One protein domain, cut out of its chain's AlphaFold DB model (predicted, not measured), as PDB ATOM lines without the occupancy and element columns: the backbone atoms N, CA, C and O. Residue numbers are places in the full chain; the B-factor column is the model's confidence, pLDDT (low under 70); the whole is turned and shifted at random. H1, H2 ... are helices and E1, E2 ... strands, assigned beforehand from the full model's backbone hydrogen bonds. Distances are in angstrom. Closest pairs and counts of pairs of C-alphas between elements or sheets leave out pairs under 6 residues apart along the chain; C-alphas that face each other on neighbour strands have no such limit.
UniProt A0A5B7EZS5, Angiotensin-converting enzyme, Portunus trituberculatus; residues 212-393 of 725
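This is residues 212 to 393 of the 725 residues of the protein "Angiotensin-converting enzyme" of Portunus trituberculatus (UniProt A0A5B7EZS5). What would one see first in this model? A long helical hairpin, H1 and H2, makes one side of an elongated body; H5 packs slantwise on H2, and H8 packs slantwise on H5. At one end of the length a small head holds the strand hairpin E1 and E2 with H6 and H7, while short H3 and the long link before it lie toward the other end. What is it made of? The printed part has 182 residues and is mostly helix, with eight named helices and two named strands in the order H1 H2 H3 H4 H5 E1 E2 H6 H7 H8; the sheet, E1 - E2, is antiparallel. It is loose, with a radius of gyration of the C-alphas of 22.0 A, and spans 70 by 37 by 29 A.

How do the first helices stand? H1, residues 212 to 240, and H2, residues 251 to 278, form a helical hairpin: they touch, closest at the C-alphas of Ala 232 and Ala 264, 5.0 A apart, and run opposite ways at a shallow tilt of 12 degrees. With its residues 215 to 218 alone, H1 only just touches H3, residues 291 to 300, with 3 pairs of C-alphas within 8 A; the closest are those of Leu 215 and Leu 293, 7.0 A apart. What else touches H2, the hub? Its residues 269 to 273 touch H4, residues 304 to 307, closest at the C-alphas of Ser 269 and Ser 306, 4.9 A apart. Its residues 262 to 270 touch residues 310 to 317 of H5, residues 310 to 329, at a steep tilt of 39 degrees, opposite ways; the closest C-alphas are those of Ala 266 and Asp 314, 7.1 A apart. H8, residues 376 to 393, is apart from H2, but its residues 378 to 386 touch H5 at a steep tilt of 40 degrees, opposite ways, with the closest C-alphas, those of Ile 319 and Asp 378, 5.8 A apart. How is the far end built? E1, residues 332 to 334, and E2, residues 337 to 342, are an antiparallel hairpin, with N 332 and O 342 at 2.9 A and N 342 and O 332 at 2.8 A, within hydrogen-bond range. H6, residues 344 to 353, and H7, residues 357 to 370, form a helical hairpin that only just touches, with 3 pairs of C-alphas within 8 A, made by residues 360 to 363 of H7 alone; the closest are those of Met 351 and Leu 360, 6.2 A apart, at a shallow tilt of 14 degrees. The closest C-alphas of E1 and H7, those of Val 332 and Glu 366, are 6.0 A apart. What do the helix backbones show? In H2, H3, H5 and H6 every O i to N i+4 pair is within hydrogen-bond range, against 24 of 25 in H1, 9 of 10 in H7 and 12 of 14 in H8; H4 is too short for such a pair.

Where does the printed part begin? H1 starts at C-alpha 212, (-42.750, 31.811, 44.517), and is 41.1 A long; H2 measures 40.4 A and H3 14.2 A. What follows? H4 is 6.0 A long, H5 27.8 A, E1 6.7 A, E2 11.3 A, H6 14.2 A and H7 19.9 A. H8, 26.8 A long, ends at C-alpha 393, (-23.781, 16.260, 35.102).

How far does it reach? The two C-alphas farthest apart, those of Thr 212 and Asn 336, are 70.7 A apart, and the printed part has no cut. Which link is long? The link from H2 to H3, residues 279 to 290, is long. Where is confidence low? The mean pLDDT of the printed part is 81.4, and it is under 70 at residue 237, residues 239 to 259, residue 303 and residues 387 to 393.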
ATOM      1  N   THR A 212     -41.508  32.345  43.926       88.62
ATOM      2  CA  THR A 212     -42.750  31.811  44.517       88.62
ATOM      3  C   THR A 212     -43.229  30.544  43.799       88.62
ATOM      4  O   THR A 212     -43.603  29.579  44.456       88.62
ATOM      5  N   GLN A 213     -43.188  30.521  42.460       89.25
ATOM      6  CA  GLN A 213     -43.542  29.338  41.666       89.25
ATOM      7  C   GLN A 213     -42.472  28.253  41.811       89.25
ATOM      8  O   GLN A 213     -42.814  27.087  41.952       89.25
ATOM      9  N   ALA A 214     -41.191  28.632  41.870       90.56
ATOM     10  CA  ALA A 214     -40.101  27.692  42.126       90.56
ATOM     11  C   ALA A 214     -40.266  26.963  43.472       90.56
ATOM     12  O   ALA A 214     -39.962  25.776  43.572       90.56
ATOM     13  N   LEU A 215     -40.770  27.658  44.498       92.31
ATOM     14  CA  LEU A 215     -41.118  27.072  45.790       92.31
ATOM     15  C   LEU A 215     -42.356  26.169  45.699       92.31
ATOM     16  O   LEU A 215     -42.294  25.039  46.175       92.31
ATOM     17  N   GLU A 216     -43.448  26.628  45.076       93.19
ATOM     18  CA  GLU A 216     -44.669  25.822  44.889       93.19
ATOM     19  C   GLU A 216     -44.392  24.523  44.109       93.19
ATOM     20  O   GLU A 216     -44.862  23.455  44.499       93.19
ATOM     21  N   ASP A 217     -43.579  24.596  43.055       93.06
ATOM     22  CA  ASP A 217     -43.172  23.458  42.228       93.06
ATOM     23  C   ASP A 217     -42.257  22.488  42.996       93.06
ATOM     24  O   ASP A 217     -42.424  21.269  42.918       93.06
ATOM     25  N   MET A 218     -41.301  23.015  43.768       92.75
ATOM     26  CA  MET A 218     -40.395  22.224  44.607       92.75
ATOM     27  C   MET A 218     -41.143  21.525  45.755       92.75
ATOM     28  O   MET A 218     -40.845  20.372  46.065       92.75
ATOM     29  N   ASP A 219     -42.131  22.183  46.365       92.69
ATOM     30  CA  ASP A 219     -42.999  21.598  47.396       92.69
ATOM     31  C   ASP A 219     -43.985  20.570  46.805       92.69
ATOM     32  O   ASP A 219     -44.283  19.562  47.446       92.69
ATOM     33  N   ALA A 220     -44.457  20.770  45.569       93.75
ATOM     34  CA  ALA A 220     -45.290  19.796  44.861       93.75
ATOM     35  C   ALA A 220     -44.512  18.519  44.495       93.75
ATOM     36  O   ALA A 220     -45.013  17.416  44.723       93.75
ATOM     37  N   MET A 221     -43.276  18.657  44.000       93.56
ATOM     38  CA  MET A 221     -42.377  17.525  43.755       93.56
ATOM     39  C   MET A 221     -42.050  16.773  45.053       93.56
ATOM     40  O   MET A 221     -42.117  15.546  45.083       93.56
ATOM     41  N   ASP A 222     -41.724  17.495  46.130       90.88
ATOM     42  CA  ASP A 222     -41.426  16.912  47.445       90.88
ATOM     43  C   ASP A 222     -42.617  16.105  47.989       90.88
ATOM     44  O   ASP A 222     -42.444  14.974  48.449       90.88
ATOM     45  N   ALA A 223     -43.842  16.623  47.842       89.69
ATOM     46  CA  ALA A 223     -45.064  15.937  48.253       89.69
ATOM     47  C   ALA A 223     -45.357  14.657  47.443       89.69
ATOM     48  O   ALA A 223     -45.803  13.664  48.024       89.69
ATOM     49  N   GLU A 224     -45.110  14.647  46.128       91.56
ATOM     50  CA  GLU A 224     -45.294  13.451  45.291       91.56
ATOM     51  C   GLU A 224     -44.202  12.403  45.554       91.56
ATOM     52  O   GLU A 224     -44.511  11.246  45.866       91.56
ATOM     53  N   LEU A 225     -42.927  12.806  45.508       87.94
ATOM     54  CA  LEU A 225     -41.795  11.908  45.747       87.94
ATOM     55  C   LEU A 225     -41.815  11.332  47.167       87.94
ATOM     56  O   LEU A 225     -41.507  10.155  47.328       87.94
ATOM     57  N   THR A 226     -42.249  12.088  48.180       84.12
ATOM     58  CA  THR A 226     -42.394  11.585  49.559       84.12
ATOM     59  C   THR A 226     -43.289  10.347  49.629       84.12
ATOM     60  O   THR A 226     -42.938   9.379  50.304       84.12
ATOM     61  N   VAL A 227     -44.421  10.326  48.918       84.88
ATOM     62  CA  VAL A 227     -45.338   9.172  48.921       84.88
ATOM     63  C   VAL A 227     -44.732   7.980  48.175       84.88
ATOM     64  O   VAL A 227     -44.865   6.840  48.623       84.88
ATOM     65  N   LEU A 228     -44.035   8.223  47.063       81.81
ATOM     66  CA  LEU A 228     -43.378   7.165  46.289       81.81
ATOM     67  C   LEU A 228     -42.199   6.546  47.055       81.81
ATOM     68  O   LEU A 228     -42.122   5.323  47.157       81.81
ATOM     69  N   VAL A 229     -41.341   7.368  47.665       78.94
ATOM     70  CA  VAL A 229     -40.193   6.929  48.475       78.94
ATOM     71  C   VAL A 229     -40.647   6.209  49.745       78.94
ATOM     72  O   VAL A 229     -40.046   5.198  50.102       78.94
ATOM     73  N   GLN A 230     -41.730   6.645  50.402       74.88
ATOM     74  CA  GLN A 230     -42.310   5.906  51.533       74.88
ATOM     75  C   GLN A 230     -42.759   4.497  51.124       74.88
ATOM     76  O   GLN A 230     -42.448   3.536  51.824       74.88
ATOM     77  N   ASN A 231     -43.439   4.357  49.982       77.56
ATOM     78  CA  ASN A 231     -43.863   3.048  49.481       77.56
ATOM     79  C   ASN A 231     -42.671   2.177  49.047       77.56
ATOM     80  O   ASN A 231     -42.650   0.995  49.377       77.56
ATOM     81  N   ALA A 232     -41.665   2.747  48.373       74.44
ATOM     82  CA  ALA A 232     -40.432   2.038  48.027       74.44
ATOM     83  C   ALA A 232     -39.722   1.516  49.287       74.44
ATOM     84  O   ALA A 232     -39.525   0.316  49.421       74.44
ATOM     85  N   THR A 233     -39.494   2.383  50.281       75.00
ATOM     86  CA  THR A 233     -38.865   2.021  51.569       75.00
ATOM     87  C   THR A 233     -39.598   0.880  52.295       75.00
ATOM     88  O   THR A 233     -38.965   0.072  52.971       75.00
ATOM     89  N   LEU A 234     -40.927   0.783  52.160       72.62
ATOM     90  CA  LEU A 234     -41.696  -0.341  52.707       72.62
ATOM     91  C   LEU A 234     -41.441  -1.649  51.944       72.62
ATOM     92  O   LEU A 234     -41.281  -2.685  52.587       72.62
ATOM     93  N   TYR A 235     -41.345  -1.618  50.611       74.56
ATOM     94  CA  TYR A 235     -40.981  -2.799  49.819       74.56
ATOM     95  C   TYR A 235     -39.525  -3.231  50.039       74.56
ATOM     96  O   TYR A 235     -39.272  -4.431  50.108       74.56
ATOM     97  N   ASP A 236     -38.590  -2.296  50.226       71.06
ATOM     98  CA  ASP A 236     -37.205  -2.583  50.628       71.06
ATOM     99  C   ASP A 236     -37.175  -3.328  51.964       71.06
ATOM    100  O   ASP A 236     -36.551  -4.381  52.090       71.06
ATOM    101  N   TRP A 237     -37.895  -2.807  52.962       69.44
ATOM    102  CA  TRP A 237     -37.999  -3.437  54.274       69.44
ATOM    103  C   TRP A 237     -38.625  -4.833  54.179       69.44
ATOM    104  O   TRP A 237     -38.074  -5.788  54.727       69.44
ATOM    105  N   GLU A 238     -39.746  -4.988  53.468       70.75
ATOM    106  CA  GLU A 238     -40.382  -6.294  53.250       70.75
ATOM    107  C   GLU A 238     -39.481  -7.271  52.481       70.75
ATOM    108  O   GLU A 238     -39.535  -8.473  52.743       70.75
ATOM    109  N   TYR A 239     -38.646  -6.785  51.563       69.69
ATOM    110  CA  TYR A 239     -37.671  -7.596  50.844       69.69
ATOM    111  C   TYR A 239     -36.570  -8.092  51.793       69.69
ATOM    112  O   TYR A 239     -36.526  -9.290  52.089       69.69
ATOM    113  N   TYR A 240     -35.764  -7.184  52.352       66.69
ATOM    114  CA  TYR A 240     -34.587  -7.533  53.155       66.69
ATOM    115  C   TYR A 240     -34.922  -8.250  54.473       66.69
ATOM    116  O   TYR A 240     -34.171  -9.124  54.898       66.69
ATOM    117  N   THR A 241     -36.053  -7.946  55.125       64.56
ATOM    118  CA  THR A 241     -36.414  -8.605  56.402       64.56
ATOM    119  C   THR A 241     -37.076  -9.976  56.253       64.56
ATOM    120  O   THR A 241     -37.238 -10.671  57.253       64.56
ATOM    121  N   ASN A 242     -37.440 -10.394  55.034       61.66
ATOM    122  CA  ASN A 242     -38.084 -11.690  54.772       61.66
ATOM    123  C   ASN A 242     -37.299 -12.552  53.765       61.66
ATOM    124  O   ASN A 242     -37.880 -13.433  53.127       61.66
ATOM    125  N   GLU A 243     -36.006 -12.287  53.570       52.75
ATOM    126  CA  GLU A 243     -35.141 -13.084  52.687       52.75
ATOM    127  C   GLU A 243     -34.576 -14.330  53.408       52.75
ATOM    128  O   GLU A 243     -34.391 -15.373  52.786       52.75
ATOM    129  N   SER A 244     -34.405 -14.272  54.737       48.12
ATOM    130  CA  SER A 244     -33.804 -15.343  55.558       48.12
ATOM    131  C   SER A 244     -34.725 -16.525  55.901       48.12
ATOM    132  O   SER A 244     -34.237 -17.632  56.113       48.12
ATOM    133  N   ASP A 245     -36.042 -16.305  55.970       42.50
ATOM    134  CA  ASP A 245     -37.028 -17.293  56.461       42.50
ATOM    135  C   ASP A 245     -37.704 -18.108  55.335       42.50
ATOM    136  O   ASP A 245     -38.588 -18.932  55.588       42.50
ATOM    137  N   ALA A 246     -37.323 -17.880  54.075       45.25
ATOM    138  CA  ALA A 246     -38.043 -18.397  52.915       45.25
ATOM    139  C   ALA A 246     -37.944 -19.930  52.767       45.25
ATOM    140  O   ALA A 246     -36.895 -20.491  52.444       45.25
ATOM    141  N   THR A 247     -39.074 -20.633  52.905       50.66
ATOM    142  CA  THR A 247     -39.161 -22.044  52.512       50.66
ATOM    143  C   THR A 247     -39.277 -22.175  50.988       50.66
ATOM    144  O   THR A 247     -39.539 -21.213  50.267       50.66
ATOM    145  N   ALA A 248     -39.187 -23.402  50.464       47.53
ATOM    146  CA  ALA A 248     -39.409 -23.666  49.037       47.53
ATOM    147  C   ALA A 248     -40.823 -23.289  48.523       47.53
ATOM    148  O   ALA A 248     -41.042 -23.284  47.312       47.53
ATOM    149  N   ALA A 249     -41.783 -22.980  49.407       45.31
ATOM    150  CA  ALA A 249     -43.073 -22.392  49.032       45.31
ATOM    151  C   ALA A 249     -43.017 -20.854  48.916       45.31
ATOM    152  O   ALA A 249     -43.724 -20.272  48.095       45.31
ATOM    153  N   ASP A 250     -42.146 -20.204  49.691       53.66
ATOM    154  CA  ASP A 250     -42.012 -18.746  49.789       53.66
ATOM    155  C   ASP A 250     -41.095 -18.154  48.708       53.66
ATOM    156  O   ASP A 250     -41.065 -16.939  48.517       53.66
ATOM    157  N   ALA A 251     -40.395 -18.998  47.944       50.34
ATOM    158  CA  ALA A 251     -39.599 -18.590  46.785       50.34
ATOM    159  C   ALA A 251     -40.413 -17.762  45.767       50.34
ATOM    160  O   ALA A 251     -39.902 -16.793  45.210       50.34
ATOM    161  N   VAL A 252     -41.704 -18.078  45.576       50.78
ATOM    162  CA  VAL A 252     -42.608 -17.281  44.721       50.78
ATOM    163  C   VAL A 252     -42.809 -15.881  45.306       50.78
ATOM    164  O   VAL A 252     -42.574 -14.896  44.612       50.78
ATOM    165  N   GLY A 253     -43.154 -15.786  46.594       57.53
ATOM    166  CA  GLY A 253     -43.333 -14.502  47.275       57.53
ATOM    167  C   GLY A 253     -42.042 -13.682  47.364       57.53
ATOM    168  O   GLY A 253     -42.090 -12.458  47.368       57.53
ATOM    169  N   THR A 254     -40.880 -14.335  47.396       58.28
ATOM    170  CA  THR A 254     -39.562 -13.680  47.413       58.28
ATOM    171  C   THR A 254     -39.247 -13.049  46.053       58.28
ATOM    172  O   THR A 254     -38.833 -11.892  45.994       58.28
ATOM    173  N   CYS A 255     -39.559 -13.742  44.952       60.16
ATOM    174  CA  CYS A 255     -39.536 -13.156  43.609       60.16
ATOM    175  C   CYS A 255     -40.553 -12.012  43.449       60.16
ATOM    176  O   CYS A 255     -40.224 -10.992  42.851       60.16
ATOM    177  N   GLU A 256     -41.767 -12.141  43.996       63.25
ATOM    178  CA  GLU A 256     -42.779 -11.073  43.956       63.25
ATOM    179  C   GLU A 256     -42.323  -9.821  44.728       63.25
ATOM    180  O   GLU A 256     -42.395  -8.720  44.181       63.25
ATOM    181  N   ARG A 257     -41.766  -9.971  45.942       68.88
ATOM    182  CA  ARG A 257     -41.182  -8.855  46.716       68.88
ATOM    183  C   ARG A 257     -40.026  -8.183  45.974       68.88
ATOM    184  O   ARG A 257     -40.007  -6.961  45.879       68.88
ATOM    185  N   ALA A 258     -39.118  -8.960  45.381       65.38
ATOM    186  CA  ALA A 258     -38.013  -8.428  44.581       65.38
ATOM    187  C   ALA A 258     -38.485  -7.599  43.370       65.38
ATOM    188  O   ALA A 258     -37.909  -6.556  43.070       65.38
ATOM    189  N   VAL A 259     -39.539  -8.045  42.677       69.06
ATOM    190  CA  VAL A 259     -40.121  -7.303  41.547       69.06
ATOM    191  C   VAL A 259     -40.792  -6.010  42.020       69.06
ATOM    192  O   VAL A 259     -40.648  -4.985  41.358       69.06
ATOM    193  N   LEU A 260     -41.484  -6.029  43.166       71.38
ATOM    194  CA  LEU A 260     -42.115  -4.836  43.748       71.38
ATOM    195  C   LEU A 260     -41.083  -3.797  44.214       71.38
ATOM    196  O   LEU A 260     -41.243  -2.620  43.898       71.38
ATOM    197  N   HIS A 261     -40.011  -4.229  44.885       75.81
ATOM    198  CA  HIS A 261     -38.871  -3.393  45.282       75.81
ATOM    199  C   HIS A 261     -38.249  -2.668  44.074       75.81
ATOM    200  O   HIS A 261     -38.252  -1.435  44.023       75.81
ATOM    201  N   ASN A 262     -37.813  -3.418  43.052       72.06
ATOM    202  CA  ASN A 262     -37.212  -2.837  41.846       72.06
ATOM    203  C   ASN A 262     -38.180  -1.875  41.131       72.06
ATOM    204  O   ASN A 262     -37.793  -0.768  40.757       72.06
ATOM    205  N   ALA A 263     -39.450  -2.268  40.965       76.38
ATOM    206  CA  ALA A 263     -40.449  -1.446  40.283       76.38
ATOM    207  C   ALA A 263     -40.777  -0.145  41.039       76.38
ATOM    208  O   ALA A 263     -41.073   0.869  40.405       76.38
ATOM    209  N   ALA A 264     -40.715  -0.149  42.375       80.38
ATOM    210  CA  ALA A 264     -40.946   1.045  43.181       80.38
ATOM    211  C   ALA A 264     -39.809   2.068  43.032       80.38
ATOM    212  O   ALA A 264     -40.086   3.248  42.813       80.38
ATOM    213  N   TRP A 265     -38.543   1.635  43.064       80.00
ATOM    214  CA  TRP A 265     -37.406   2.536  42.837       80.00
ATOM    215  C   TRP A 265     -37.294   3.015  41.389       80.00
ATOM    216  O   TRP A 265     -37.046   4.200  41.170       80.00
ATOM    217  N   ALA A 266     -37.581   2.158  40.404       80.75
ATOM    218  CA  ALA A 266     -37.690   2.583  39.008       80.75
ATOM    219  C   ALA A 266     -38.769   3.671  38.831       80.75
ATOM    220  O   ALA A 266     -38.533   4.672  38.152       80.75
ATOM    221  N   LEU A 267     -39.923   3.538  39.501       83.19
ATOM    222  CA  LEU A 267     -40.980   4.554  39.496       83.19
ATOM    223  C   LEU A 267     -40.542   5.866  40.171       83.19
ATOM    224  O   LEU A 267     -40.792   6.932  39.610       83.19
ATOM    225  N   VAL A 268     -39.870   5.808  41.329       85.81
ATOM    226  CA  VAL A 268     -39.292   6.993  41.998       85.81
ATOM    227  C   VAL A 268     -38.332   7.725  41.055       85.81
ATOM    228  O   VAL A 268     -38.490   8.925  40.833       85.81
ATOM    229  N   SER A 269     -37.381   7.009  40.451       85.69
ATOM    230  CA  SER A 269     -36.395   7.579  39.527       85.69
ATOM    231  C   SER A 269     -37.020   8.144  38.252       85.69
ATOM    232  O   SER A 269     -36.624   9.222  37.808       85.69
ATOM    233  N   HIS A 270     -38.017   7.465  37.677       86.56
ATOM    234  CA  HIS A 270     -38.761   7.966  36.523       86.56
ATOM    235  C   HIS A 270     -39.502   9.268  36.861       86.56
ATOM    236  O   HIS A 270     -39.397  10.238  36.113       86.56
ATOM    237  N   VAL A 271     -40.238   9.319  37.978       87.75
ATOM    238  CA  VAL A 271     -40.992  10.519  38.391       87.75
ATOM    239  C   VAL A 271     -40.051  11.673  38.746       87.75
ATOM    240  O   VAL A 271     -40.304  12.804  38.339       87.75
ATOM    241  N   PHE A 272     -38.923  11.407  39.407       90.12
ATOM    242  CA  PHE A 272     -37.909  12.427  39.681       90.12
ATOM    243  C   PHE A 272     -37.281  12.982  38.390       90.12
ATOM    244  O   PHE A 272     -37.208  14.199  38.214       90.12
ATOM    245  N   ARG A 273     -36.911  12.117  37.433       89.00
ATOM    246  CA  ARG A 273     -36.412  12.541  36.112       89.00
ATOM    247  C   ARG A 273     -37.471  13.307  35.306       89.00
ATOM    248  O   ARG A 273     -37.123  14.233  34.576       89.00
ATOM    249  N   ASP A 274     -38.747  12.955  35.433       89.81
ATOM    250  CA  ASP A 274     -39.863  13.654  34.786       89.81
ATOM    251  C   ASP A 274     -40.056  15.070  35.360       89.81
ATOM    252  O   ASP A 274     -40.105  16.035  34.594       89.81
ATOM    253  N   TRP A 275     -40.044  15.224  36.690       91.25
ATOM    254  CA  TRP A 275     -40.022  16.532  37.361       91.25
ATOM    255  C   TRP A 275     -38.782  17.360  37.004       91.25
ATOM    256  O   TRP A 275     -38.892  18.565  36.769       91.25
ATOM    257  N   TYR A 276     -37.606  16.739  36.903       88.19
ATOM    258  CA  TYR A 276     -36.397  17.427  36.454       88.19
ATOM    259  C   TYR A 276     -36.549  17.967  35.026       88.19
ATOM    260  O   TYR A 276     -36.372  19.165  34.803       88.19
ATOM    261  N   ASN A 277     -36.949  17.111  34.081       85.38
ATOM    262  CA  ASN A 277     -37.075  17.447  32.659       85.38
ATOM    263  C   ASN A 277     -38.224  18.415  32.338       85.38
ATOM    264  O   ASN A 277     -38.199  19.045  31.281       85.38
ATOM    265  N   LYS A 278     -39.243  18.512  33.199       85.69
ATOM    266  CA  LYS A 278     -40.380  19.436  33.037       85.69
ATOM    267  C   LYS A 278     -40.215  20.747  33.793       85.69
ATOM    268  O   LYS A 278     -40.773  21.749  33.357       85.69
ATOM    269  N   THR A 279     -39.481  20.726  34.903       86.31
ATOM    270  CA  THR A 279     -39.584  21.764  35.931       86.31
ATOM    271  C   THR A 279     -38.216  22.130  36.504       86.31
ATOM    272  O   THR A 279     -37.732  23.234  36.260       86.31
ATOM    273  N   ILE A 280     -37.552  21.221  37.233       86.69
ATOM    274  CA  ILE A 280     -36.385  21.582  38.063       86.69
ATOM    275  C   ILE A 280     -35.201  22.077  37.221       86.69
ATOM    276  O   ILE A 280     -34.514  23.009  37.638       86.69
ATOM    277  N   ALA A 281     -34.980  21.518  36.027       83.38
ATOM    278  CA  ALA A 281     -33.874  21.910  35.153       83.38
ATOM    279  C   ALA A 281     -33.926  23.392  34.728       83.38
ATOM    280  O   ALA A 281     -32.875  24.037  34.661       83.38
ATOM    281  N   PHE A 282     -35.128  23.931  34.488       84.19
ATOM    282  CA  PHE A 282     -35.350  25.253  33.882       84.19
ATOM    283  C   PHE A 282     -35.228  26.438  34.846       84.19
ATOM    284  O   PHE A 282     -35.141  27.574  34.389       84.19
ATOM    285  N   TYR A 283     -35.221  26.207  36.160       84.12
ATOM    286  CA  TYR A 283     -35.086  27.289  37.135       84.12
ATOM    287  C   TYR A 283     -33.625  27.742  37.280       84.12
ATOM    288  O   TYR A 283     -32.753  26.948  37.649       84.12
ATOM    289  N   GLU A 284     -33.369  29.028  37.043       83.56
ATOM    290  CA  GLU A 284     -32.100  29.735  37.302       83.56
ATOM    291  C   GLU A 284     -31.985  30.041  38.809       83.56
ATOM    292  O   GLU A 284     -32.042  31.175  39.276       83.56
ATOM    293  N   TYR A 285     -31.935  28.962  39.595       83.81
ATOM    294  CA  TYR A 285     -32.184  28.982  41.035       83.81
ATOM    295  C   TYR A 285     -31.171  29.807  41.829       83.81
ATOM    296  O   TYR A 285     -31.494  30.312  42.901       83.81
ATOM    297  N   GLU A 286     -29.944  29.955  41.339       81.06
ATOM    298  CA  GLU A 286     -28.896  30.695  42.030       81.06
ATOM    299  C   GLU A 286     -29.195  32.204  42.203       81.06
ATOM    300  O   GLU A 286     -28.627  32.817  43.115       81.06
ATOM    301  N   GLU A 287     -30.120  32.789  41.424       81.50
ATOM    302  CA  GLU A 287     -30.579  34.184  41.591       81.50
ATOM    303  C   GLU A 287     -31.533  34.405  42.784       81.50
ATOM    304  O   GLU A 287     -31.704  35.543  43.215       81.50
ATOM    305  N   PHE A 288     -32.144  33.349  43.335       85.69
ATOM    306  CA  PHE A 288     -33.194  33.440  44.365       85.69
ATOM    307  C   PHE A 288     -32.774  34.223  45.635       85.69
ATOM    308  O   PHE A 288     -31.595  34.301  45.990       85.69
ATOM    309  N   GLU A 289     -33.729  34.770  46.389       86.75
ATOM    310  CA  GLU A 289     -33.464  35.360  47.710       86.75
ATOM    311  C   GLU A 289     -33.321  34.277  48.802       86.75
ATOM    312  O   GLU A 289     -32.566  34.450  49.763       86.75
ATOM    313  N   SER A 290     -34.006  33.136  48.663       86.50
ATOM    314  CA  SER A 290     -33.969  32.033  49.628       86.50
ATOM    315  C   SER A 290     -32.785  31.085  49.409       86.50
ATOM    316  O   SER A 290     -32.814  30.187  48.566       86.50
ATOM    317  N   GLU A 291     -31.757  31.208  50.253       81.31
ATOM    318  CA  GLU A 291     -30.606  30.287  50.275       81.31
ATOM    319  C   GLU A 291     -30.992  28.820  50.572       81.31
ATOM    320  O   GLU A 291     -30.321  27.903  50.095       81.31
ATOM    321  N   ASP A 292     -32.096  28.559  51.289       81.75
ATOM    322  CA  ASP A 292     -32.596  27.183  51.436       81.75
ATOM    323  C   ASP A 292     -33.231  26.666  50.141       81.75
ATOM    324  O   ASP A 292     -32.976  25.526  49.748       81.75
ATOM    325  N   LEU A 293     -33.993  27.500  49.425       87.00
ATOM    326  CA  LEU A 293     -34.551  27.104  48.134       87.00
ATOM    327  C   LEU A 293     -33.431  26.868  47.114       87.00
ATOM    328  O   LEU A 293     -33.464  25.860  46.409       87.00
ATOM    329  N   LYS A 294     -32.377  27.699  47.121       85.62
ATOM    330  CA  LYS A 294     -31.165  27.446  46.326       85.62
ATOM    331  C   LYS A 294     -30.576  26.082  46.602       85.62
ATOM    332  O   LYS A 294     -30.275  25.328  45.685       85.62
ATOM    333  N   ARG A 295     -30.400  25.763  47.879       78.25
ATOM    334  CA  ARG A 295     -29.841  24.497  48.347       78.25
ATOM    335  C   ARG A 295     -30.733  23.308  47.965       78.25
ATOM    336  O   ARG A 295     -30.198  22.283  47.549       78.25
ATOM    337  N   ARG A 296     -32.066  23.446  48.029       81.88
ATOM    338  CA  ARG A 296     -33.025  22.446  47.517       81.88
ATOM    339  C   ARG A 296     -32.831  22.229  46.014       81.88
ATOM    340  O   ARG A 296     -32.581  21.098  45.612       81.88
ATOM    341  N   PHE A 297     -32.835  23.281  45.195       85.44
ATOM    342  CA  PHE A 297     -32.601  23.158  43.748       85.44
ATOM    343  C   PHE A 297     -31.210  22.606  43.401       85.44
ATOM    344  O   PHE A 297     -31.108  21.735  42.542       85.44
ATOM    345  N   ARG A 298     -30.149  23.021  44.105       78.50
ATOM    346  CA  ARG A 298     -28.777  22.510  43.920       78.50
ATOM    347  C   ARG A 298     -28.679  20.997  44.135       78.50
ATOM    348  O   ARG A 298     -27.944  20.328  43.418       78.50
ATOM    349  N   LEU A 299     -29.417  20.463  45.112       70.62
ATOM    350  CA  LEU A 299     -29.518  19.020  45.346       70.62
ATOM    351  C   LEU A 299     -30.350  18.342  44.249       70.62
ATOM    352  O   LEU A 299     -29.895  17.373  43.653       70.62
ATOM    353  N   GLN A 300     -31.535  18.878  43.945       80.69
ATOM    354  CA  GLN A 300     -32.485  18.258  43.012       80.69
ATOM    355  C   GLN A 300     -32.111  18.420  41.525       80.69
ATOM    356  O   GLN A 300     -32.691  17.746  40.677       80.69
ATOM    357  N   LYS A 301     -31.126  19.265  41.184       78.88
ATOM    358  CA  LYS A 301     -30.500  19.279  39.850       78.88
ATOM    359  C   LYS A 301     -29.460  18.168  39.642       78.88
ATOM    360  O   LYS A 301     -29.035  17.972  38.508       78.88
ATOM    361  N   ASN A 302     -29.065  17.424  40.681       71.06
ATOM    362  CA  ASN A 302     -28.266  16.209  40.528       71.06
ATOM    363  C   ASN A 302     -29.195  14.987  40.477       71.06
ATOM    364  O   ASN A 302     -29.752  14.572  41.492       71.06
ATOM    365  N   LEU A 303     -29.346  14.397  39.290       65.44
ATOM    366  CA  LEU A 303     -30.212  13.232  39.079       65.44
ATOM    367  C   LEU A 303     -29.636  11.913  39.630       65.44
ATOM    368  O   LEU A 303     -30.376  10.934  39.768       65.44
ATOM    369  N   GLY A 304     -28.329  11.848  39.908       71.06
ATOM    370  CA  GLY A 304     -27.638  10.598  40.230       71.06
ATOM    371  C   GLY A 304     -27.898   9.509  39.180       71.06
ATOM    372  O   GLY A 304     -27.925   9.774  37.978       71.06
ATOM    373  N   THR A 305     -28.162   8.280  39.627       72.25
ATOM    374  CA  THR A 305     -28.537   7.150  38.753       72.25
ATOM    375  C   THR A 305     -29.854   7.362  38.002       72.25
ATOM    376  O   THR A 305     -30.048   6.750  36.954       72.25
ATOM    377  N   SER A 306     -30.731   8.273  38.443       80.12
ATOM    378  CA  SER A 306     -31.974   8.591  37.719       80.12
ATOM    379  C   SER A 306     -31.718   9.279  36.371       80.12
ATOM    380  O   SER A 306     -32.640   9.364  35.563       80.12
ATOM    381  N   ALA A 307     -30.483   9.729  36.099       72.56
ATOM    382  CA  ALA A 307     -30.046  10.230  34.794       72.56
ATOM    383  C   ALA A 307     -29.960   9.141  33.706       72.56
ATOM    384  O   ALA A 307     -29.937   9.468  32.519       72.56
ATOM    385  N   LEU A 308     -29.910   7.860  34.092       76.62
ATOM    386  CA  LEU A 308     -29.924   6.730  33.163       76.62
ATOM    387  C   LEU A 308     -31.254   6.643  32.398       76.62
ATOM    388  O   LEU A 308     -32.299   7.104  32.867       76.62
ATOM    389  N   SER A 309     -31.229   5.996  31.227       85.38
ATOM    390  CA  SER A 309     -32.470   5.552  30.579       85.38
ATOM    391  C   SER A 309     -33.145   4.475  31.436       85.38
ATOM    392  O   SER A 309     -32.461   3.775  32.179       85.38
ATOM    393  N   ASP A 310     -34.464   4.291  31.321       81.19
ATOM    394  CA  ASP A 310     -35.187   3.277  32.111       81.19
ATOM    395  C   ASP A 310     -34.583   1.870  31.959       81.19
ATOM    396  O   ASP A 310     -34.374   1.174  32.945       81.19
ATOM    397  N   LYS A 311     -34.173   1.497  30.738       87.00
ATOM    398  CA  LYS A 311     -33.486   0.226  30.458       87.00
ATOM    399  C   LYS A 311     -32.149   0.109  31.199       87.00
ATOM    400  O   LYS A 311     -31.791  -0.972  31.667       87.00
ATOM    401  N   ASP A 312     -31.369   1.183  31.220       84.56
ATOM    402  CA  ASP A 312     -30.014   1.159  31.772       84.56
ATOM    403  C   ASP A 312     -30.050   1.284  33.307       84.56
ATOM    404  O   ASP A 312     -29.207   0.704  33.987       84.56
ATOM    405  N   LEU A 313     -31.087   1.930  33.854       81.50
ATOM    406  CA  LEU A 313     -31.439   1.928  35.274       81.50
ATOM    407  C   LEU A 313     -31.935   0.549  35.745       81.50
ATOM    408  O   LEU A 313     -31.494   0.073  36.792       81.50
ATOM    409  N   ASP A 314     -32.798  -0.116  34.970       82.81
ATOM    410  CA  ASP A 314     -33.232  -1.496  35.225       82.81
ATOM    411  C   ASP A 314     -32.022  -2.445  35.259       82.81
ATOM    412  O   ASP A 314     -31.888  -3.259  36.177       82.81
ATOM    413  N   ARG A 315     -31.100  -2.318  34.289       88.44
ATOM    414  CA  ARG A 315     -29.879  -3.140  34.239       88.44
ATOM    415  C   ARG A 315     -28.928  -2.819  35.393       88.44
ATOM    416  O   ARG A 315     -28.478  -3.759  36.039       88.44
ATOM    417  N   TYR A 316     -28.693  -1.544  35.710       84.38
ATOM    418  CA  TYR A 316     -27.905  -1.120  36.878       84.38
ATOM    419  C   TYR A 316     -28.448  -1.737  38.176       84.38
ATOM    420  O   TYR A 316     -27.705  -2.352  38.939       84.38
ATOM    421  N   SER A 317     -29.762  -1.640  38.388       82.44
ATOM    422  CA  SER A 317     -30.433  -2.163  39.584       82.44
ATOM    423  C   SER A 317     -30.347  -3.692  39.661       82.44
ATOM    424  O   SER A 317     -30.118  -4.252  40.732       82.44
ATOM    425  N   ALA A 318     -30.465  -4.383  38.522       84.62
ATOM    426  CA  ALA A 318     -30.280  -5.829  38.441       84.62
ATOM    427  C   ALA A 318     -28.830  -6.269  38.723       84.62
ATOM    428  O   ALA A 318     -28.635  -7.311  39.345       84.62
ATOM    429  N   ILE A 319     -27.828  -5.488  38.302       88.69
ATOM    430  CA  ILE A 319     -26.402  -5.758  38.546       88.69
ATOM    431  C   ILE A 319     -26.059  -5.607  40.029       88.69
ATOM    432  O   ILE A 319     -25.564  -6.554  40.632       88.69
ATOM    433  N   VAL A 320     -26.362  -4.454  40.642       83.62
ATOM    434  CA  VAL A 320     -26.070  -4.212  42.071       83.62
ATOM    435  C   VAL A 320     -26.771  -5.255  42.948       83.62
ATOM    436  O   VAL A 320     -26.167  -5.797  43.876       83.62
ATOM    437  N   LYS A 321     -28.009  -5.633  42.591       82.50
ATOM    438  CA  LYS A 321     -28.693  -6.757  43.231       82.50
ATOM    439  C   LYS A 321     -27.923  -8.075  43.080       82.50
ATOM    440  O   LYS A 321     -27.807  -8.801  44.065       82.50
ATOM    441  N   ASN A 322     -27.430  -8.417  41.888       87.31
ATOM    442  CA  ASN A 322     -26.724  -9.683  41.669       87.31
ATOM    443  C   ASN A 322     -25.408  -9.740  42.462       87.31
ATOM    444  O   ASN A 322     -25.146 -10.735  43.132       87.31
ATOM    445  N   MET A 323     -24.640  -8.644  42.493       88.69
ATOM    446  CA  MET A 323     -23.429  -8.535  43.319       88.69
ATOM    447  C   MET A 323     -23.739  -8.706  44.818       88.69
ATOM    448  O   MET A 323     -23.041  -9.442  45.520       88.69
ATOM    449  N   THR A 324     -24.814  -8.087  45.311       83.69
ATOM    450  CA  THR A 324     -25.230  -8.185  46.723       83.69
ATOM    451  C   THR A 324     -25.792  -9.571  47.077       83.69
ATOM    452  O   THR A 324     -25.485 -10.096  48.146       83.69
ATOM    453  N   SER A 325     -26.526 -10.223  46.169       83.12
ATOM    454  CA  SER A 325     -26.953 -11.630  46.302       83.12
ATOM    455  C   SER A 325     -25.747 -12.573  46.364       83.12
ATOM    456  O   SER A 325     -25.648 -13.356  47.305       83.12
ATOM    457  N   ILE A 326     -24.764 -12.431  45.464       87.00
ATOM    458  CA  ILE A 326     -23.503 -13.195  45.495       87.00
ATOM    459  C   ILE A 326     -22.789 -13.039  46.848       87.00
ATOM    460  O   ILE A 326     -22.296 -14.023  47.401       87.00
ATOM    461  N   TYR A 327     -22.756 -11.827  47.410       89.12
ATOM    462  CA  TYR A 327     -22.175 -11.587  48.733       89.12
ATOM    463  C   TYR A 327     -22.980 -12.268  49.858       89.12
ATOM    464  O   TYR A 327     -22.403 -12.962  50.693       89.12
ATOM    465  N   ASN A 328     -24.306 -12.114  49.883       82.75
ATOM    466  CA  ASN A 328     -25.165 -12.635  50.956       82.75
ATOM    467  C   ASN A 328     -25.325 -14.169  50.915       82.75
ATOM    468  O   ASN A 328     -25.436 -14.829  51.955       82.75
ATOM    469  N   GLU A 329     -25.323 -14.764  49.721       85.12
ATOM    470  CA  GLU A 329     -25.497 -16.203  49.487       85.12
ATOM    471  C   GLU A 329     -24.172 -16.981  49.469       85.12
ATOM    472  O   GLU A 329     -24.195 -18.209  49.562       85.12
ATOM    473  N   GLY A 330     -23.017 -16.305  49.427       89.06
ATOM    474  CA  GLY A 330     -21.692 -16.933  49.462       89.06
ATOM    475  C   GLY A 330     -21.496 -17.848  50.681       89.06
ATOM    476  O   GLY A 330     -21.795 -17.468  51.816       89.06
ATOM    477  N   ARG A 331     -21.006 -19.077  50.468       92.75
ATOM    478  CA  ARG A 331     -20.753 -20.068  51.533       92.75
ATOM    479  C   ARG A 331     -19.365 -20.690  51.395       92.75
ATOM    480  O   ARG A 331     -18.957 -21.047  50.295       92.75
ATOM    481  N   VAL A 332     -18.680 -20.881  52.522       94.50
ATOM    482  CA  VAL A 332     -17.329 -21.467  52.607       94.50
ATOM    483  C   VAL A 332     -17.370 -22.782  53.381       94.50
ATOM    484  O   VAL A 332     -17.948 -22.836  54.462       94.50
ATOM    485  N   VAL A 333     -16.762 -23.847  52.853       94.25
ATOM    486  CA  VAL A 333     -16.742 -25.183  53.485       94.25
ATOM    487  C   VAL A 333     -15.723 -25.240  54.636       94.25
ATOM    488  O   VAL A 333     -14.620 -24.696  54.519       94.25
ATOM    489  N   ASP A 334     -16.063 -25.911  55.744       93.25
ATOM    490  CA  ASP A 334     -15.152 -26.110  56.882       93.25
ATOM    491  C   ASP A 334     -13.919 -26.930  56.466       93.25
ATOM    492  O   ASP A 334     -14.032 -28.004  55.872       93.25
ATOM    493  N   MET A 335     -12.725 -26.445  56.827       90.69
ATOM    494  CA  MET A 335     -11.443 -27.042  56.427       90.69
ATOM    495  C   MET A 335     -11.285 -28.518  56.855       90.69
ATOM    496  O   MET A 335     -10.512 -29.271  56.259       90.69
ATOM    497  N   ASN A 336     -11.999 -28.939  57.901       89.88
ATOM    498  CA  ASN A 336     -11.919 -30.265  58.511       89.88
ATOM    499  C   ASN A 336     -13.183 -31.114  58.282       89.88
ATOM    500  O   ASN A 336     -13.197 -32.282  58.683       89.88
ATOM    501  N   ASN A 337     -14.242 -30.560  57.676       90.62
ATOM    502  CA  ASN A 337     -15.518 -31.247  57.484       90.62
ATOM    503  C   ASN A 337     -16.248 -30.787  56.208       90.62
ATOM    504  O   ASN A 337     -16.958 -29.784  56.206       90.62
ATOM    505  N   ASP A 338     -16.178 -31.613  55.164       89.69
ATOM    506  CA  ASP A 338     -16.812 -31.402  53.854       89.69
ATOM    507  C   ASP A 338     -18.355 -31.375  53.874       89.69
ATOM    508  O   ASP A 338     -18.982 -31.069  52.860       89.69
ATOM    509  N   THR A 339     -18.981 -31.664  55.021       91.75
ATOM    510  CA  THR A 339     -20.442 -31.596  55.216       91.75
ATOM    511  C   THR A 339     -20.939 -30.319  55.900       91.75
ATOM    512  O   THR A 339     -22.146 -30.182  56.101       91.75
ATOM    513  N   VAL A 340     -20.048 -29.391  56.270       92.12
ATOM    514  CA  VAL A 340     -20.390 -28.123  56.939       92.12
ATOM    515  C   VAL A 340     -19.898 -26.942  56.110       92.12
ATOM    516  O   VAL A 340     -18.771 -26.950  55.618       92.12
ATOM    517  N   SER A 341     -20.731 -25.913  55.984       92.81
ATOM    518  CA  SER A 341     -20.376 -24.644  55.356       92.81
ATOM    519  C   SER A 341     -20.913 -23.456  56.152       92.81
ATOM    520  O   SER A 341     -21.907 -23.582  56.864       92.81
ATOM    521  N   TYR A 342     -20.231 -22.321  56.021       92.25
ATOM    522  CA  TYR A 342     -20.474 -21.081  56.753       92.25
ATOM    523  C   TYR A 342     -20.854 -19.952  55.797       92.25
ATOM    524  O   TYR A 342     -20.199 -19.774  54.765       92.25
ATOM    525  N   GLY A 343     -21.894 -19.192  56.136       90.19
ATOM    526  CA  GLY A 343     -22.130 -17.846  55.615       90.19
ATOM    527  C   GLY A 343     -21.247 -16.809  56.309       90.19
ATOM    528  O   GLY A 343     -20.469 -17.142  57.204       90.19
ATOM    529  N   ILE A 344     -21.362 -15.547  55.893       86.69
ATOM    530  CA  ILE A 344     -20.469 -14.471  56.346       86.69
ATOM    531  C   ILE A 344     -20.462 -14.282  57.874       86.69
ATOM    532  O   ILE A 344     -19.384 -14.193  58.455       86.69
ATOM    533  N   ASP A 345     -21.622 -14.331  58.537       83.75
ATOM    534  CA  ASP A 345     -21.745 -14.142  59.994       83.75
ATOM    535  C   ASP A 345     -21.016 -15.241  60.792       83.75
ATOM    536  O   ASP A 345     -20.319 -14.991  61.778       83.75
ATOM    537  N   GLU A 346     -21.152 -16.489  60.347       90.38
ATOM    538  CA  GLU A 346     -20.530 -17.661  60.970       90.38
ATOM    539  C   GLU A 346     -19.022 -17.698  60.676       90.38
ATOM    540  O   GLU A 346     -18.217 -18.119  61.513       90.38
ATOM    541  N   LEU A 347     -18.634 -17.211  59.491       90.50
ATOM    542  CA  LEU A 347     -17.247 -17.066  59.072       90.50
ATOM    543  C   LEU A 347     -16.534 -15.943  59.840       90.50
ATOM    544  O   LEU A 347     -15.368 -16.113  60.187       90.50
ATOM    545  N   GLU A 348     -17.214 -14.840  60.172       86.75
ATOM    546  CA  GLU A 348     -16.670 -13.779  61.032       86.75
ATOM    547  C   GLU A 348     -16.305 -14.336  62.415       86.75
ATOM    548  O   GLU A 348     -15.176 -14.148  62.876       86.75
ATOM    549  N   ILE A 349     -17.203 -15.114  63.032       88.38
ATOM    550  CA  ILE A 349     -16.938 -15.792  64.310       88.38
ATOM    551  C   ILE A 349     -15.743 -16.749  64.174       88.38
ATOM    552  O   ILE A 349     -14.810 -16.675  64.976       88.38
ATOM    553  N   LYS A 350     -15.708 -17.601  63.136       89.50
ATOM    554  CA  LYS A 350     -14.567 -18.503  62.882       89.50
ATOM    555  C   LYS A 350     -13.242 -17.746  62.756       89.50
ATOM    556  O   LYS A 350     -12.259 -18.150  63.377       89.50
ATOM    557  N   MET A 351     -13.213 -16.658  61.986       88.69
ATOM    558  CA  MET A 351     -12.020 -15.834  61.749       88.69
ATOM    559  C   MET A 351     -11.571 -15.054  62.994       88.69
ATOM    560  O   MET A 351     -10.379 -14.791  63.140       88.69
ATOM    561  N   ALA A 352     -12.491 -14.705  63.898       88.31
ATOM    562  CA  ALA A 352     -12.183 -14.044  65.165       88.31
ATOM    563  C   ALA A 352     -11.705 -15.016  66.264       88.31
ATOM    564  O   ALA A 352     -10.888 -14.639  67.110       88.31
ATOM    565  N   GLU A 353     -12.204 -16.257  66.279       91.31
ATOM    566  CA  GLU A 353     -11.860 -17.253  67.303       91.31
ATOM    567  C   GLU A 353     -10.602 -18.076  66.981       91.31
ATOM    568  O   GLU A 353      -9.821 -18.375  67.897       91.31
ATOM    569  N   THR A 354     -10.398 -18.477  65.717       92.44
ATOM    570  CA  THR A 354      -9.318 -19.413  65.375       92.44
ATOM    571  C   THR A 354      -7.929 -18.774  65.384       92.44
ATOM    572  O   THR A 354      -7.738 -17.567  65.245       92.44
ATOM    573  N   LYS A 355      -6.925 -19.624  65.614       93.56
ATOM    574  CA  LYS A 355      -5.503 -19.262  65.728       93.56
ATOM    575  C   LYS A 355      -4.597 -20.189  64.922       93.56
ATOM    576  O   LYS A 355      -3.376 -20.083  65.031       93.56
ATOM    577  N   ASP A 356      -5.170 -21.100  64.132       94.88
ATOM    578  CA  ASP A 356      -4.406 -21.842  63.134       94.88
ATOM    579  C   ASP A 356      -4.304 -20.998  61.859       94.88
ATOM    580  O   ASP A 356      -5.308 -20.651  61.237       94.88
ATOM    581  N   ALA A 357      -3.073 -20.660  61.473       93.75
ATOM    582  CA  ALA A 357      -2.812 -19.820  60.310       93.75
ATOM    583  C   ALA A 357      -3.357 -20.420  59.001       93.75
ATOM    584  O   ALA A 357      -3.702 -19.663  58.101       93.75
ATOM    585  N   LYS A 358      -3.478 -21.752  58.901       93.88
ATOM    586  CA  LYS A 358      -4.019 -22.421  57.711       93.88
ATOM    587  C   LYS A 358      -5.537 -22.413  57.672       93.88
ATOM    588  O   LYS A 358      -6.102 -22.364  56.589       93.88
ATOM    589  N   GLU A 359      -6.189 -22.464  58.833       94.06
ATOM    590  CA  GLU A 359      -7.643 -22.310  58.907       94.06
ATOM    591  C   GLU A 359      -8.035 -20.869  58.528       94.06
ATOM    592  O   GLU A 359      -8.954 -20.674  57.736       94.06
ATOM    593  N   LEU A 360      -7.260 -19.874  58.988       94.56
ATOM    594  CA  LEU A 360      -7.389 -18.477  58.550       94.56
ATOM    595  C   LEU A 360      -7.125 -18.309  57.043       94.56
ATOM    596  O   LEU A 360      -7.923 -17.676  56.362       94.56
ATOM    597  N   GLU A 361      -6.033 -18.873  56.512       94.94
ATOM    598  CA  GLU A 361      -5.686 -18.831  55.078       94.94
ATOM    599  C   GLU A 361      -6.784 -19.465  54.207       94.94
ATOM    600  O   GLU A 361      -7.199 -18.867  53.212       94.94
ATOM    601  N   HIS A 362      -7.296 -20.632  54.612       94.56
ATOM    602  CA  HIS A 362      -8.392 -21.344  53.949       94.56
ATOM    603  C   HIS A 362      -9.664 -20.489  53.903       94.56
ATOM    604  O   HIS A 362     -10.120 -20.144  52.817       94.56
ATOM    605  N   TYR A 363     -10.198 -20.057  55.051       95.62
ATOM    606  CA  TYR A 363     -11.423 -19.245  55.089       95.62
ATOM    607  C   TYR A 363     -11.277 -17.900  54.371       95.62
ATOM    608  O   TYR A 363     -12.192 -17.475  53.667       95.62
ATOM    609  N   TRP A 364     -10.123 -17.243  54.502       95.31
ATOM    610  CA  TRP A 364      -9.841 -15.973  53.835       95.31
ATOM    611  C   TRP A 364      -9.834 -16.101  52.306       95.31
ATOM    612  O   TRP A 364     -10.312 -15.190  51.622       95.31
ATOM    613  N   THR A 365      -9.298 -17.209  51.783       94.06
ATOM    614  CA  THR A 365      -9.157 -17.466  50.340       94.06
ATOM    615  C   THR A 365     -10.465 -17.971  49.743       94.06
ATOM    616  O   THR A 365     -10.945 -17.410  48.761       94.06
ATOM    617  N   GLU A 366     -11.099 -18.960  50.372       94.88
ATOM    618  CA  GLU A 366     -12.358 -19.528  49.888       94.88
ATOM    619  C   GLU A 366     -13.492 -18.494  49.899       94.88
ATOM    620  O   GLU A 366     -14.310 -18.486  48.983       94.88
ATOM    621  N   TRP A 367     -13.509 -17.554  50.857       96.31
ATOM    622  CA  TRP A 367     -14.456 -16.432  50.823       96.31
ATOM    623  C   TRP A 367     -14.317 -15.592  49.548       96.31
ATOM    624  O   TRP A 367     -15.322 -15.192  48.966       96.31
ATOM    625  N   ARG A 368     -13.087 -15.349  49.078       95.31
ATOM    626  CA  ARG A 368     -12.819 -14.587  47.845       95.31
ATOM    627  C   ARG A 368     -13.223 -15.362  46.599       95.31
ATOM    628  O   ARG A 368     -13.859 -14.789  45.715       95.31
ATOM    629  N   SER A 369     -12.940 -16.664  46.577       93.19
ATOM    630  CA  SER A 369     -13.391 -17.597  45.538       93.19
ATOM    631  C   SER A 369     -14.920 -17.686  45.430       93.19
ATOM    632  O   SER A 369     -15.439 -17.860  44.329       93.19
ATOM    633  N   HIS A 370     -15.640 -17.555  46.551       93.00
ATOM    634  CA  HIS A 370     -17.099 -17.706  46.637       93.00
ATOM    635  C   HIS A 370     -17.895 -16.395  46.773       93.00
ATOM    636  O   HIS A 370     -19.116 -16.455  46.892       93.00
ATOM    637  N   SER A 371     -17.242 -15.229  46.721       93.88
ATOM    638  CA  SER A 371     -17.910 -13.919  46.662       93.88
ATOM    639  C   SER A 371     -17.322 -13.048  45.547       93.88
ATOM    640  O   SER A 371     -17.809 -13.094  44.420       93.88
ATOM    641  N   GLY A 372     -16.247 -12.298  45.813       90.25
ATOM    642  CA  GLY A 372     -15.674 -11.328  44.878       90.25
ATOM    643  C   GLY A 372     -15.347 -11.902  43.495       90.25
ATOM    644  O   GLY A 372     -15.747 -11.326  42.488       90.25
ATOM    645  N   LYS A 373     -14.709 -13.079  43.419       93.12
ATOM    646  CA  LYS A 373     -14.365 -13.732  42.139       93.12
ATOM    647  C   LYS A 373     -15.580 -14.015  41.236       93.12
ATOM    648  O   LYS A 373     -15.416 -14.156  40.030       93.12
ATOM    649  N   LEU A 374     -16.789 -14.086  41.793       93.69
ATOM    650  CA  LEU A 374     -18.016 -14.381  41.045       93.69
ATOM    651  C   LEU A 374     -18.723 -13.132  40.490       93.69
ATOM    652  O   LEU A 374     -19.650 -13.284  39.702       93.69
ATOM    653  N   MET A 375     -18.311 -11.922  40.890       91.81
ATOM    654  CA  MET A 375     -18.989 -10.658  40.548       91.81
ATOM    655  C   MET A 375     -18.149  -9.685  39.702       91.81
ATOM    656  O   MET A 375     -18.549  -8.539  39.534       91.81
ATOM    657  N   ILE A 376     -16.992 -10.108  39.177       88.06
ATOM    658  CA  ILE A 376     -16.101  -9.235  38.389       88.06
ATOM    659  C   ILE A 376     -16.778  -8.714  37.104       88.06
ATOM    660  O   ILE A 376     -16.832  -7.503  36.914       88.06
ATOM    661  N   ASP A 377     -17.394  -9.591  36.303       89.56
ATOM    662  CA  ASP A 377     -18.128  -9.229  35.075       89.56
ATOM    663  C   ASP A 377     -19.261  -8.213  35.345       89.56
ATOM    664  O   ASP A 377     -19.447  -7.242  34.609       89.56
ATOM    665  N   ASP A 378     -20.016  -8.423  36.430       90.81
ATOM    666  CA  ASP A 378     -21.083  -7.515  36.867       90.81
ATOM    667  C   ASP A 378     -20.510  -6.169  37.346       90.81
ATOM    668  O   ASP A 378     -21.085  -5.118  37.058       90.81
ATOM    669  N   PHE A 379     -19.358  -6.168  38.026       87.69
ATOM    670  CA  PHE A 379     -18.700  -4.945  38.485       87.69
ATOM    671  C   PHE A 379     -18.234  -4.066  37.313       87.69
ATOM    672  O   PHE A 379     -18.423  -2.850  37.356       87.69
ATOM    673  N   GLU A 380     -17.700  -4.648  36.234       86.31
ATOM    674  CA  GLU A 380     -17.309  -3.897  35.027       86.31
ATOM    675  C   GLU A 380     -18.499  -3.173  34.372       86.31
ATOM    676  O   GLU A 380     -18.406  -1.987  34.013       86.31
ATOM    677  N   GLU A 381     -19.647  -3.849  34.250       87.75
ATOM    678  CA  GLU A 381     -20.871  -3.244  33.714       87.75
ATOM    679  C   GLU A 381     -21.460  -2.208  34.693       87.75
ATOM    680  O   GLU A 381     -21.890  -1.134  34.264       87.75
ATOM    681  N   TYR A 382     -21.388  -2.454  36.007       84.88
ATOM    682  CA  TYR A 382     -21.747  -1.488  37.052       84.88
ATOM    683  C   TYR A 382     -20.947  -0.182  36.948       84.88
ATOM    684  O   TYR A 382     -21.561   0.889  36.904       84.88
ATOM    685  N   ILE A 383     -19.609  -0.235  36.854       78.56
ATOM    686  CA  ILE A 383     -18.781   0.974  36.700       78.56
ATOM    687  C   ILE A 383     -19.154   1.705  35.404       78.56
ATOM    688  O   ILE A 383     -19.311   2.925  35.401       78.56
ATOM    689  N   THR A 384     -19.379   0.967  34.312       80.75
ATOM    690  CA  THR A 384     -19.772   1.537  33.011       80.75
ATOM    691  C   THR A 384     -21.103   2.301  33.098       80.75
ATOM    692  O   THR A 384     -21.234   3.410  32.563       80.75
ATOM    693  N   LEU A 385     -22.092   1.752  33.805       78.56
ATOM    694  CA  LEU A 385     -23.394   2.385  34.023       78.56
ATOM    695  C   LEU A 385     -23.313   3.556  35.014       78.56
ATOM    696  O   LEU A 385     -23.920   4.599  34.775       78.56
ATOM    697  N   LEU A 386     -22.519   3.452  36.083       72.38
ATOM    698  CA  LEU A 386     -22.353   4.552  37.036       72.38
ATOM    699  C   LEU A 386     -21.603   5.740  36.410       72.38
ATOM    700  O   LEU A 386     -22.033   6.883  36.570       72.38
ATOM    701  N   ASN A 387     -20.570   5.482  35.601       67.38
ATOM    702  CA  ASN A 387     -19.901   6.507  34.795       67.38
ATOM    703  C   ASN A 387     -20.852   7.125  33.755       67.38
ATOM    704  O   ASN A 387     -20.803   8.334  33.535       67.38
ATOM    705  N   THR A 388     -21.765   6.342  33.162       67.75
ATOM    706  CA  THR A 388     -22.826   6.865  32.275       67.75
ATOM    707  C   THR A 388     -23.734   7.858  33.015       67.75
ATOM    708  O   THR A 388     -24.016   8.936  32.493       67.75
ATOM    709  N   ALA A 389     -24.150   7.532  34.243       61.22
ATOM    710  CA  ALA A 389     -24.968   8.413  35.075       61.22
ATOM    711  C   ALA A 389     -24.218   9.693  35.494       61.22
ATOM    712  O   ALA A 389     -24.764  10.792  35.397       61.22
ATOM    713  N   ALA A 390     -22.955   9.571  35.916       57.41
ATOM    714  CA  ALA A 390     -22.125  10.703  36.333       57.41
ATOM    715  C   ALA A 390     -21.937  11.729  35.200       57.41
ATOM    716  O   ALA A 390     -22.178  12.923  35.394       57.41
ATOM    717  N   GLN A 391     -21.616  11.249  33.995       55.06
ATOM    718  CA  GLN A 391     -21.360  12.053  32.793       55.06
ATOM    719  C   GLN A 391     -22.538  12.931  32.330       55.06
ATOM    720  O   GLN A 391     -22.337  13.868  31.552       55.06
ATOM    721  N   ALA A 392     -23.761  12.679  32.803       51.12
ATOM    722  CA  ALA A 392     -24.908  13.552  32.546       51.12
ATOM    723  C   ALA A 392     -24.796  14.932  33.237       51.12
ATOM    724  O   ALA A 392     -25.493  15.868  32.851       51.12
ATOM    725  N   ASN A 393     -23.894  15.089  34.217       54.41
ATOM    726  CA  ASN A 393     -23.781  16.260  35.102       54.41
ATOM    727  C   ASN A 393     -22.548  17.152  34.777       54.41
ATOM    728  O   ASN A 393     -22.053  17.903  35.619       54.41
TER     729      ASN A 393